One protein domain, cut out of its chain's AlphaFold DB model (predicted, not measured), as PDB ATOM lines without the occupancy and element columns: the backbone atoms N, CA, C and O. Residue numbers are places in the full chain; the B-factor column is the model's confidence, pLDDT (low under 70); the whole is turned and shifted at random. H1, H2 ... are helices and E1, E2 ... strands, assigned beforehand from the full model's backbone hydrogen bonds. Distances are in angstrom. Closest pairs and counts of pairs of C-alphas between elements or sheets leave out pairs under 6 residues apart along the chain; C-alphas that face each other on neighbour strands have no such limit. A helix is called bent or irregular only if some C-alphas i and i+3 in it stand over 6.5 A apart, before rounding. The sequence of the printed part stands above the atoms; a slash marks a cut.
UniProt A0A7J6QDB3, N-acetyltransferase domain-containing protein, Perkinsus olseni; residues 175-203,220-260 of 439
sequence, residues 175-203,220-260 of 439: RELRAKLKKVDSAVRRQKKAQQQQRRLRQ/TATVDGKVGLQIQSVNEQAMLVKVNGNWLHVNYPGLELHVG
ATOM      1  N   ARG A 175     -13.391 -18.768  -3.648       83.06
ATOM      2  CA  ARG A 175     -14.839 -18.529  -3.740       83.06
ATOM      3  C   ARG A 175     -15.469 -18.508  -2.356       83.06
ATOM      4  O   ARG A 175     -16.266 -17.618  -2.059       83.06
ATOM      5  N   GLU A 176     -15.057 -19.441  -1.505       83.19
ATOM      6  CA  GLU A 176     -15.486 -19.516  -0.113       83.19
ATOM      7  C   GLU A 176     -15.015 -18.286   0.671       83.19
ATOM      8  O   GLU A 176     -15.816 -17.629   1.341       83.19
ATOM      9  N   LEU A 177     -13.738 -17.913   0.532       82.50
ATOM     10  CA  LEU A 177     -13.195 -16.729   1.195       82.50
ATOM     11  C   LEU A 177     -13.923 -15.446   0.768       82.50
ATOM     12  O   LEU A 177     -14.264 -14.620   1.617       82.50
ATOM     13  N   ARG A 178     -14.203 -15.270  -0.530       86.44
ATOM     14  CA  ARG A 178     -14.961 -14.116  -1.046       86.44
ATOM     15  C   ARG A 178     -16.388 -14.101  -0.507       86.44
ATOM     16  O   ARG A 178     -16.885 -13.038  -0.142       86.44
ATOM     17  N   ALA A 179     -17.045 -15.258  -0.414       85.12
ATOM     18  CA  ALA A 179     -18.382 -15.362   0.163       85.12
ATOM     19  C   ALA A 179     -18.395 -14.964   1.649       85.12
ATOM     20  O   ALA A 179     -19.251 -14.175   2.061       85.12
ATOM     21  N   LYS A 180     -17.417 -15.436   2.437       83.88
ATOM     22  CA  LYS A 180     -17.221 -15.013   3.836       83.88
ATOM     23  C   LYS A 180     -17.018 -13.502   3.929       83.88
ATOM     24  O   LYS A 180     -17.684 -12.831   4.715       83.88
ATOM     25  N   LEU A 181     -16.163 -12.950   3.072       87.31
ATOM     26  CA  LEU A 181     -15.840 -11.528   3.062       87.31
ATOM     27  C   LEU A 181     -17.044 -10.645   2.705       87.31
ATOM     28  O   LEU A 181     -17.260  -9.617   3.343       87.31
ATOM     29  N   LYS A 182     -17.878 -11.085   1.757       87.94
ATOM     30  CA  LYS A 182     -19.119 -10.400   1.367       87.94
ATOM     31  C   LYS A 182     -20.137 -10.350   2.511       87.94
ATOM     32  O   LYS A 182     -20.790  -9.326   2.716       87.94
ATOM     33  N   LYS A 183     -20.254 -11.434   3.293       86.00
ATOM     34  CA  LYS A 183     -21.089 -11.455   4.510       86.00
ATOM     35  C   LYS A 183     -20.595 -10.414   5.517       86.00
ATOM     36  O   LYS A 183     -21.387  -9.588   5.972       86.00
ATOM     37  N   VAL A 184     -19.290 -10.391   5.784       85.75
ATOM     38  CA  VAL A 184     -18.659  -9.424   6.696       85.75
ATOM     39  C   VAL A 184     -18.860  -7.983   6.220       85.75
ATOM     40  O   VAL A 184     -19.289  -7.140   7.008       85.75
ATOM     41  N   ASP A 185     -18.628  -7.685   4.939       87.12
ATOM     42  CA  ASP A 185     -18.814  -6.332   4.397       87.12
ATOM     43  C   ASP A 185     -20.270  -5.860   4.534       87.12
ATOM     44  O   ASP A 185     -20.534  -4.727   4.949       87.12
ATOM     45  N   SER A 186     -21.237  -6.748   4.280       85.38
ATOM     46  CA  SER A 186     -22.658  -6.430   4.447       85.38
ATOM     47  C   SER A 186     -23.012  -6.066   5.897       85.38
ATOM     48  O   SER A 186     -23.734  -5.089   6.126       85.38
ATOM     49  N   ALA A 187     -22.447  -6.780   6.877       83.81
ATOM     50  CA  ALA A 187     -22.644  -6.513   8.298       83.81
ATOM     51  C   ALA A 187     -21.996  -5.181   8.721       83.81
ATOM     52  O   ALA A 187     -22.648  -4.348   9.356       83.81
ATOM     53  N   VAL A 188     -20.764  -4.910   8.274       85.88
ATOM     54  CA  VAL A 188     -20.056  -3.644   8.544       85.88
ATOM     55  C   VAL A 188     -20.809  -2.447   7.955       85.88
ATOM     56  O   VAL A 188     -20.952  -1.408   8.608       85.88
ATOM     57  N   ARG A 189     -21.345  -2.568   6.732       86.25
ATOM     58  CA  ARG A 189     -22.161  -1.510   6.111       86.25
ATOM     59  C   ARG A 189     -23.454  -1.253   6.886       86.25
ATOM     60  O   ARG A 189     -23.816  -0.087   7.064       86.25
ATOM     61  N   ARG A 190     -24.141  -2.304   7.353       84.75
ATOM     62  CA  ARG A 190     -25.342  -2.181   8.202       84.75
ATOM     63  C   ARG A 190     -25.015  -1.455   9.510       84.75
ATOM     64  O   ARG A 190     -25.695  -0.490   9.844       84.75
ATOM     65  N   GLN A 191     -23.921  -1.835  10.172       82.00
ATOM     66  CA  GLN A 191     -23.466  -1.211  11.417       82.00
ATOM     67  C   GLN A 191     -23.152   0.284  11.241       82.00
ATOM     68  O   GLN A 191     -23.611   1.109  12.029       82.00
ATOM     69  N   LYS A 192     -22.436   0.663  10.172       84.38
ATOM     70  CA  LYS A 192     -22.145   2.077   9.873       84.38
ATOM     71  C   LYS A 192     -23.407   2.901   9.615       84.38
ATOM     72  O   LYS A 192     -23.498   4.026  10.099       84.38
ATOM     73  N   LYS A 193     -24.379   2.352   8.873       84.94
ATOM     74  CA  LYS A 193     -25.667   3.020   8.619       84.94
ATOM     75  C   LYS A 193     -26.451   3.234   9.917       84.94
ATOM     76  O   LYS A 193     -26.909   4.349  10.154       84.94
ATOM     77  N   ALA A 194     -26.536   2.213  10.772       80.44
ATOM     78  CA  ALA A 194     -27.198   2.307  12.074       80.44
ATOM     79  C   ALA A 194     -26.533   3.363  12.980       80.44
ATOM     80  O   ALA A 194     -27.216   4.229  13.524       80.44
ATOM     81  N   GLN A 195     -25.196   3.373  13.061       82.50
ATOM     82  CA  GLN A 195     -24.446   4.394  13.805       82.50
ATOM     83  C   GLN A 195     -24.678   5.807  13.251       82.50
ATOM     84  O   GLN A 195     -24.844   6.756  14.017       82.50
ATOM     85  N   GLN A 196     -24.709   5.976  11.926       83.75
ATOM     86  CA  GLN A 196     -24.979   7.271  11.298       83.75
ATOM     87  C   GLN A 196     -26.404   7.764  11.590       83.75
ATOM     88  O   GLN A 196     -26.594   8.948  11.870       83.75
ATOM     89  N   GLN A 197     -27.393   6.868  11.558       82.25
ATOM     90  CA  GLN A 197     -28.786   7.180  11.879       82.25
ATOM     91  C   GLN A 197     -28.949   7.571  13.354       82.25
ATOM     92  O   GLN A 197     -29.563   8.597  13.638       82.25
ATOM     93  N   GLN A 198     -28.321   6.838  14.279       78.50
ATOM     94  CA  GLN A 198     -28.297   7.194  15.703       78.50
ATOM     95  C   GLN A 198     -27.624   8.552  15.952       78.50
ATOM     96  O   GLN A 198     -28.130   9.354  16.733       78.50
ATOM     97  N   ARG A 199     -26.509   8.856  15.268       80.38
ATOM     98  CA  ARG A 199     -25.847  10.172  15.367       80.38
ATOM     99  C   ARG A 199     -26.744  11.308  14.875       80.38
ATOM    100  O   ARG A 199     -26.761  12.364  15.498       80.38
ATOM    101  N   ARG A 200     -27.499  11.086  13.794       80.06
ATOM    102  CA  ARG A 200     -28.488  12.048  13.285       80.06
ATOM    103  C   ARG A 200     -29.635  12.259  14.271       80.06
ATOM    104  O   ARG A 200     -29.922  13.399  14.599       80.06
ATOM    105  N   LEU A 201     -30.232  11.187  14.793       74.56
ATOM    106  CA  LEU A 201     -31.307  11.264  15.795       74.56
ATOM    107  C   LEU A 201     -30.868  12.033  17.052       74.56
ATOM    108  O   LEU A 201     -31.603  12.883  17.540       74.56
ATOM    109  N   ARG A 202     -29.626  11.821  17.513       72.12
ATOM    110  CA  ARG A 202     -29.034  12.585  18.626       72.12
ATOM    111  C   ARG A 202     -28.835  14.072  18.313       72.12
ATOM    112  O   ARG A 202     -28.967  14.889  19.213       72.12
ATOM    113  N   GLN A 203     -28.517  14.431  17.067       73.44
ATOM    114  CA  GLN A 203     -28.379  15.835  16.652       73.44
ATOM    115  C   GLN A 203     -29.720  16.578  16.575       73.44
ATOM    116  O   GLN A 203     -29.734  17.790  16.755       73.44
ATOM    117  N   THR A 220     -17.379  -8.599  14.326       81.25
ATOM    118  CA  THR A 220     -16.172  -8.599  15.152       81.25
ATOM    119  C   THR A 220     -15.126  -9.537  14.566       81.25
ATOM    120  O   THR A 220     -15.419 -10.448  13.795       81.25
ATOM    121  N   ALA A 221     -13.870  -9.279  14.896       83.19
ATOM    122  CA  ALA A 221     -12.749 -10.126  14.542       83.19
ATOM    123  C   ALA A 221     -11.959 -10.482  15.798       83.19
ATOM    124  O   ALA A 221     -11.821  -9.663  16.711       83.19
ATOM    125  N   THR A 222     -11.413 -11.688  15.809       83.88
ATOM    126  CA  THR A 222     -10.372 -12.100  16.742       83.88
ATOM    127  C   THR A 222      -9.045 -12.028  16.001       83.88
ATOM    128  O   THR A 222      -8.919 -12.591  14.917       83.88
ATOM    129  N   VAL A 223      -8.078 -11.282  16.540       84.88
ATOM    130  CA  VAL A 223      -6.727 -11.171  15.962       84.88
ATOM    131  C   VAL A 223      -5.708 -11.573  17.012       84.88
ATOM    132  O   VAL A 223      -5.632 -10.924  18.056       84.88
ATOM    133  N   ASP A 224      -4.938 -12.628  16.747       82.50
ATOM    134  CA  ASP A 224      -3.872 -13.133  17.625       82.50
ATOM    135  C   ASP A 224      -4.349 -13.311  19.084       82.50
ATOM    136  O   ASP A 224      -3.717 -12.852  20.037       82.50
ATOM    137  N   GLY A 225      -5.534 -13.910  19.258       77.62
ATOM    138  CA  GLY A 225      -6.160 -14.159  20.565       77.62
ATOM    139  C   GLY A 225      -6.900 -12.967  21.189       77.62
ATOM    140  O   GLY A 225      -7.559 -13.131  22.215       77.62
ATOM    141  N   LYS A 226      -6.855 -11.770  20.588       81.38
ATOM    142  CA  LYS A 226      -7.652 -10.612  21.036       81.38
ATOM    143  C   LYS A 226      -9.033 -10.641  20.397       81.38
ATOM    144  O   LYS A 226      -9.172 -10.314  19.220       81.38
ATOM    145  N   VAL A 227     -10.036 -11.018  21.184       83.56
ATOM    146  CA  VAL A 227     -11.432 -11.182  20.753       83.56
ATOM    147  C   VAL A 227     -12.166  -9.836  20.715       83.56
ATOM    148  O   VAL A 227     -11.888  -8.936  21.507       83.56
ATOM    149  N   GLY A 228     -13.138  -9.698  19.808       75.50
ATOM    150  CA  GLY A 228     -14.102  -8.590  19.825       75.50
ATOM    151  C   GLY A 228     -13.642  -7.305  19.129       75.50
ATOM    152  O   GLY A 228     -14.249  -6.250  19.321       75.50
ATOM    153  N   LEU A 229     -12.593  -7.359  18.305       82.38
ATOM    154  CA  LEU A 229     -12.102  -6.189  17.579       82.38
ATOM    155  C   LEU A 229     -13.083  -5.783  16.473       82.38
ATOM    156  O   LEU A 229     -13.522  -6.611  15.679       82.38
ATOM    157  N   GLN A 230     -13.412  -4.493  16.386       82.81
ATOM    158  CA  GLN A 230     -14.333  -4.001  15.359       82.81
ATOM    159  C   GLN A 230     -13.684  -3.951  13.973       82.81
ATOM    160  O   GLN A 230     -12.582  -3.422  13.786       82.81
ATOM    161  N   ILE A 231     -14.434  -4.429  12.980       86.44
ATOM    162  CA  ILE A 231     -14.048  -4.361  11.574       86.44
ATOM    163  C   ILE A 231     -14.453  -3.000  10.996       86.44
ATOM    164  O   ILE A 231     -15.627  -2.641  10.940       86.44
ATOM    165  N   GLN A 232     -13.470  -2.224  10.535       85.31
ATOM    166  CA  GLN A 232     -13.685  -0.858  10.048       85.31
ATOM    167  C   GLN A 232     -14.022  -0.799   8.558       85.31
ATOM    168  O   GLN A 232     -14.772   0.075   8.122       85.31
ATOM    169  N   SER A 233     -13.407  -1.651   7.744       85.69
ATOM    170  CA  SER A 233     -13.554  -1.639   6.287       85.69
ATOM    171  C   SER A 233     -13.168  -2.988   5.714       85.69
ATOM    172  O   SER A 233     -12.321  -3.677   6.273       85.69
ATOM    173  N   VAL A 234     -13.728  -3.307   4.556       86.81
ATOM    174  CA  VAL A 234     -13.398  -4.503   3.792       86.81
ATOM    175  C   VAL A 234     -12.978  -4.083   2.382       86.81
ATOM    176  O   VAL A 234     -13.509  -3.118   1.835       86.81
ATOM    177  N   ASN A 235     -11.982  -4.760   1.817       86.56
ATOM    178  CA  ASN A 235     -11.613  -4.675   0.409       86.56
ATOM    179  C   ASN A 235     -11.730  -6.075  -0.196       86.56
ATOM    180  O   ASN A 235     -10.836  -6.905  -0.029       86.56
ATOM    181  N   GLU A 236     -12.840  -6.315  -0.893       82.50
ATOM    182  CA  GLU A 236     -13.171  -7.622  -1.463       82.50
ATOM    183  C   GLU A 236     -12.200  -8.059  -2.562       82.50
ATOM    184  O   GLU A 236     -11.800  -9.217  -2.593       82.50
ATOM    185  N   GLN A 237     -11.767  -7.140  -3.430       80.62
ATOM    186  CA  GLN A 237     -10.845  -7.466  -4.523       80.62
ATOM    187  C   GLN A 237      -9.466  -7.862  -4.002       80.62
ATOM    188  O   GLN A 237      -8.861  -8.806  -4.505       80.62
ATOM    189  N   ALA A 238      -8.992  -7.152  -2.975       81.62
ATOM    190  CA  ALA A 238      -7.697  -7.423  -2.373       81.62
ATOM    191  C   ALA A 238      -7.740  -8.527  -1.295       81.62
ATOM    192  O   ALA A 238      -6.687  -8.893  -0.776       81.62
ATOM    193  N   MET A 239      -8.923  -9.050  -0.947       84.56
ATOM    194  CA  MET A 239      -9.117 -10.002   0.156       84.56
ATOM    195  C   MET A 239      -8.581  -9.480   1.502       84.56
ATOM    196  O   MET A 239      -8.008 -10.225   2.298       84.56
ATOM    197  N   LEU A 240      -8.764  -8.179   1.760       87.62
ATOM    198  CA  LEU A 240      -8.269  -7.517   2.969       87.62
ATOM    199  C   LEU A 240      -9.411  -7.011   3.854       87.62
ATOM    200  O   LEU A 240     -10.397  -6.446   3.378       87.62
ATOM    201  N   VAL A 241      -9.218  -7.113   5.163       89.25
ATOM    202  CA  VAL A 241     -10.090  -6.585   6.211       89.25
ATOM    203  C   VAL A 241      -9.292  -5.600   7.055       89.25
ATOM    204  O   VAL A 241      -8.147  -5.854   7.419       89.25
ATOM    205  N   LYS A 242      -9.879  -4.443   7.359       88.38
ATOM    206  CA  LYS A 242      -9.267  -3.436   8.223       88.38
ATOM    207  C   LYS A 242      -9.750  -3.621   9.658       88.38
ATOM    208  O   LYS A 242     -10.904  -3.305   9.956       88.38
ATOM    209  N   VAL A 243      -8.862  -4.070  10.539       86.56
ATOM    210  CA  VAL A 243      -9.119  -4.298  11.968       86.56
ATOM    211  C   VAL A 243      -8.170  -3.420  12.780       86.56
ATOM    212  O   VAL A 243      -6.963  -3.428  12.553       86.56
ATOM    213  N   ASN A 244      -8.714  -2.620  13.701       82.81
ATOM    214  CA  ASN A 244      -7.941  -1.713  14.561       82.81
ATOM    215  C   ASN A 244      -6.916  -0.831  13.803       82.81
ATOM    216  O   ASN A 244      -5.760  -0.703  14.193       82.81
ATOM    217  N   GLY A 245      -7.313  -0.270  12.656       80.69
ATOM    218  CA  GLY A 245      -6.432   0.570  11.836       80.69
ATOM    219  C   GLY A 245      -5.511  -0.188  10.869       80.69
ATOM    220  O   GLY A 245      -5.104   0.404   9.868       80.69
ATOM    221  N   ASN A 246      -5.271  -1.482  11.089       85.38
ATOM    222  CA  ASN A 246      -4.373  -2.312  10.287       85.38
ATOM    223  C   ASN A 246      -5.135  -3.151   9.260       85.38
ATOM    224  O   ASN A 246      -6.241  -3.618   9.515       85.38
ATOM    225  N   TRP A 247      -4.536  -3.341   8.087       86.75
ATOM    226  CA  TRP A 247      -5.075  -4.231   7.063       86.75
ATOM    227  C   TRP A 247      -4.511  -5.632   7.245       86.75
ATOM    228  O   TRP A 247      -3.294  -5.795   7.310       86.75
ATOM    229  N   LEU A 248      -5.406  -6.611   7.302       86.06
ATOM    230  CA  LEU A 248      -5.101  -8.028   7.410       86.06
ATOM    231  C   LEU A 248      -5.772  -8.773   6.263       86.06
ATOM    232  O   LEU A 248      -6.888  -8.445   5.863       86.06
ATOM    233  N   HIS A 249      -5.090  -9.768   5.728       87.00
ATOM    234  CA  HIS A 249      -5.632 -10.679   4.743       87.00
ATOM    235  C   HIS A 249      -6.601 -11.654   5.414       87.00
ATOM    236  O   HIS A 249      -6.367 -12.079   6.542       87.00
ATOM    237  N   VAL A 250      -7.682 -12.034   4.724       84.00
ATOM    238  CA  VAL A 250      -8.713 -12.939   5.281       84.00
ATOM    239  C   VAL A 250      -8.134 -14.295   5.699       84.00
ATOM    240  O   VAL A 250      -8.622 -14.911   6.634       84.00
ATOM    241  N   ASN A 251      -7.079 -14.739   5.018       81.19
ATOM    242  CA  ASN A 251      -6.365 -15.985   5.303       81.19
ATOM    243  C   ASN A 251      -5.198 -15.826   6.301       81.19
ATOM    244  O   ASN A 251      -4.330 -16.690   6.383       81.19
ATOM    245  N   TYR A 252      -5.103 -14.693   7.004       82.19
ATOM    246  CA  TYR A 252      -4.088 -14.531   8.041       82.19
ATOM    247  C   TYR A 252      -4.332 -15.572   9.148       82.19
ATOM    248  O   TYR A 252      -5.431 -15.583   9.696       82.19
ATOM    249  N   PRO A 253      -3.348 -16.417   9.519       75.56
ATOM    250  CA  PRO A 253      -3.572 -17.515  10.466       75.56
ATOM    251  C   PRO A 253      -4.109 -17.084  11.835       75.56
ATOM    252  O   PRO A 253      -4.774 -17.865  12.503       75.56
ATOM    253  N   GLY A 254      -3.815 -15.853  12.257       78.00
ATOM    254  CA  GLY A 254      -4.293 -15.293  13.517       78.00
ATOM    255  C   GLY A 254      -5.623 -14.544  13.420       78.00
ATOM    256  O   GLY A 254      -6.006 -13.932  14.410       78.00
ATOM    257  N   LEU A 255      -6.292 -14.516  12.259       82.62
ATOM    258  CA  LEU A 255      -7.548 -13.793  12.040       82.62
ATOM    259  C   LEU A 255      -8.741 -14.750  12.007       82.62
ATOM    260  O   LEU A 255      -8.893 -15.537  11.077       82.62
ATOM    261  N   GLU A 256      -9.664 -14.573  12.945       81.88
ATOM    262  CA  GLU A 256     -10.987 -15.196  12.898       81.88
ATOM    263  C   GLU A 256     -12.056 -14.113  12.762       81.88
ATOM    264  O   GLU A 256     -12.043 -13.101  13.464       81.88
ATOM    265  N   LEU A 257     -12.976 -14.297  11.816       83.31
ATOM    266  CA  LEU A 257     -14.058 -13.353  11.549       83.31
ATOM    267  C   LEU A 257     -15.349 -13.902  12.152       83.31
ATOM    268  O   LEU A 257     -15.801 -14.978  11.768       83.31
ATOM    269  N   HIS A 258     -15.965 -13.138  13.049       80.06
ATOM    270  CA  HIS A 258     -17.237 -13.480  13.671       80.06
ATOM    271  C   HIS A 258     -18.319 -12.533  13.149       80.06
ATOM    272  O   HIS A 258     -18.291 -11.317  13.356       80.06
ATOM    273  N   VAL A 259     -19.290 -13.101  12.440       71.25
ATOM    274  CA  VAL A 259     -20.516 -12.400  12.056       71.25
ATOM    275  C   VAL A 259     -21.608 -12.972  12.943       71.25
ATOM    276  O   VAL A 259     -21.862 -14.168  12.883       71.25
ATOM    277  N   GLY A 260     -22.201 -12.148  13.807       58.41
ATOM    278  CA  GLY A 260     -23.309 -12.599  14.643       58.41
ATOM    279  C   GLY A 260     -24.498 -13.011  13.784       58.41
ATOM    280  O   GLY A 260     -25.000 -12.194  13.008       58.41
TER     281      GLY A 260
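What this domain is: This is residues 175 to 203 and 220 to 260 of the 439 residues of the protein "N-acetyltransferase domain-containing protein" of Perkinsus olseni (UniProt A0A7J6QDB3). A folded five-stranded sheet, bent back at E2, has long helix H1 across it; residues 193 to 203 stick out. It has 70 residues, mixed in class, with H1 then E1 to E5, and antiparallel order E4 E3 E2 E1 E5. The 42 by 26 by 21 A whole is only just compact, close to loose, with radius of gyration of the C-alphas 12.8 A.

Where its parts are: H1, residues 175 to 203, runs 42.2 A from C-alpha 175 at (-14.839, -18.529, -3.740). E1 is residues 220 to 223, E2 226 to 235, E3 240 to 243, E4 246 to 249 and E5 255 to 258, ending at (-17.237, -13.480, 13.671).

How they stand to each other: E1 to E4 form a meander of hairpins; N 232 and O 242 are 2.8 A apart. The closest C-alphas of H1 and E2, Asp 185 and Val 234, are 5.7 A apart. Every O i to N i+4 pair in H1 is within hydrogen-bond range.

The domain as a whole: C-alphas 203 and 220 are 27.4 A apart across the cut, and residue 260 is under pLDDT 70.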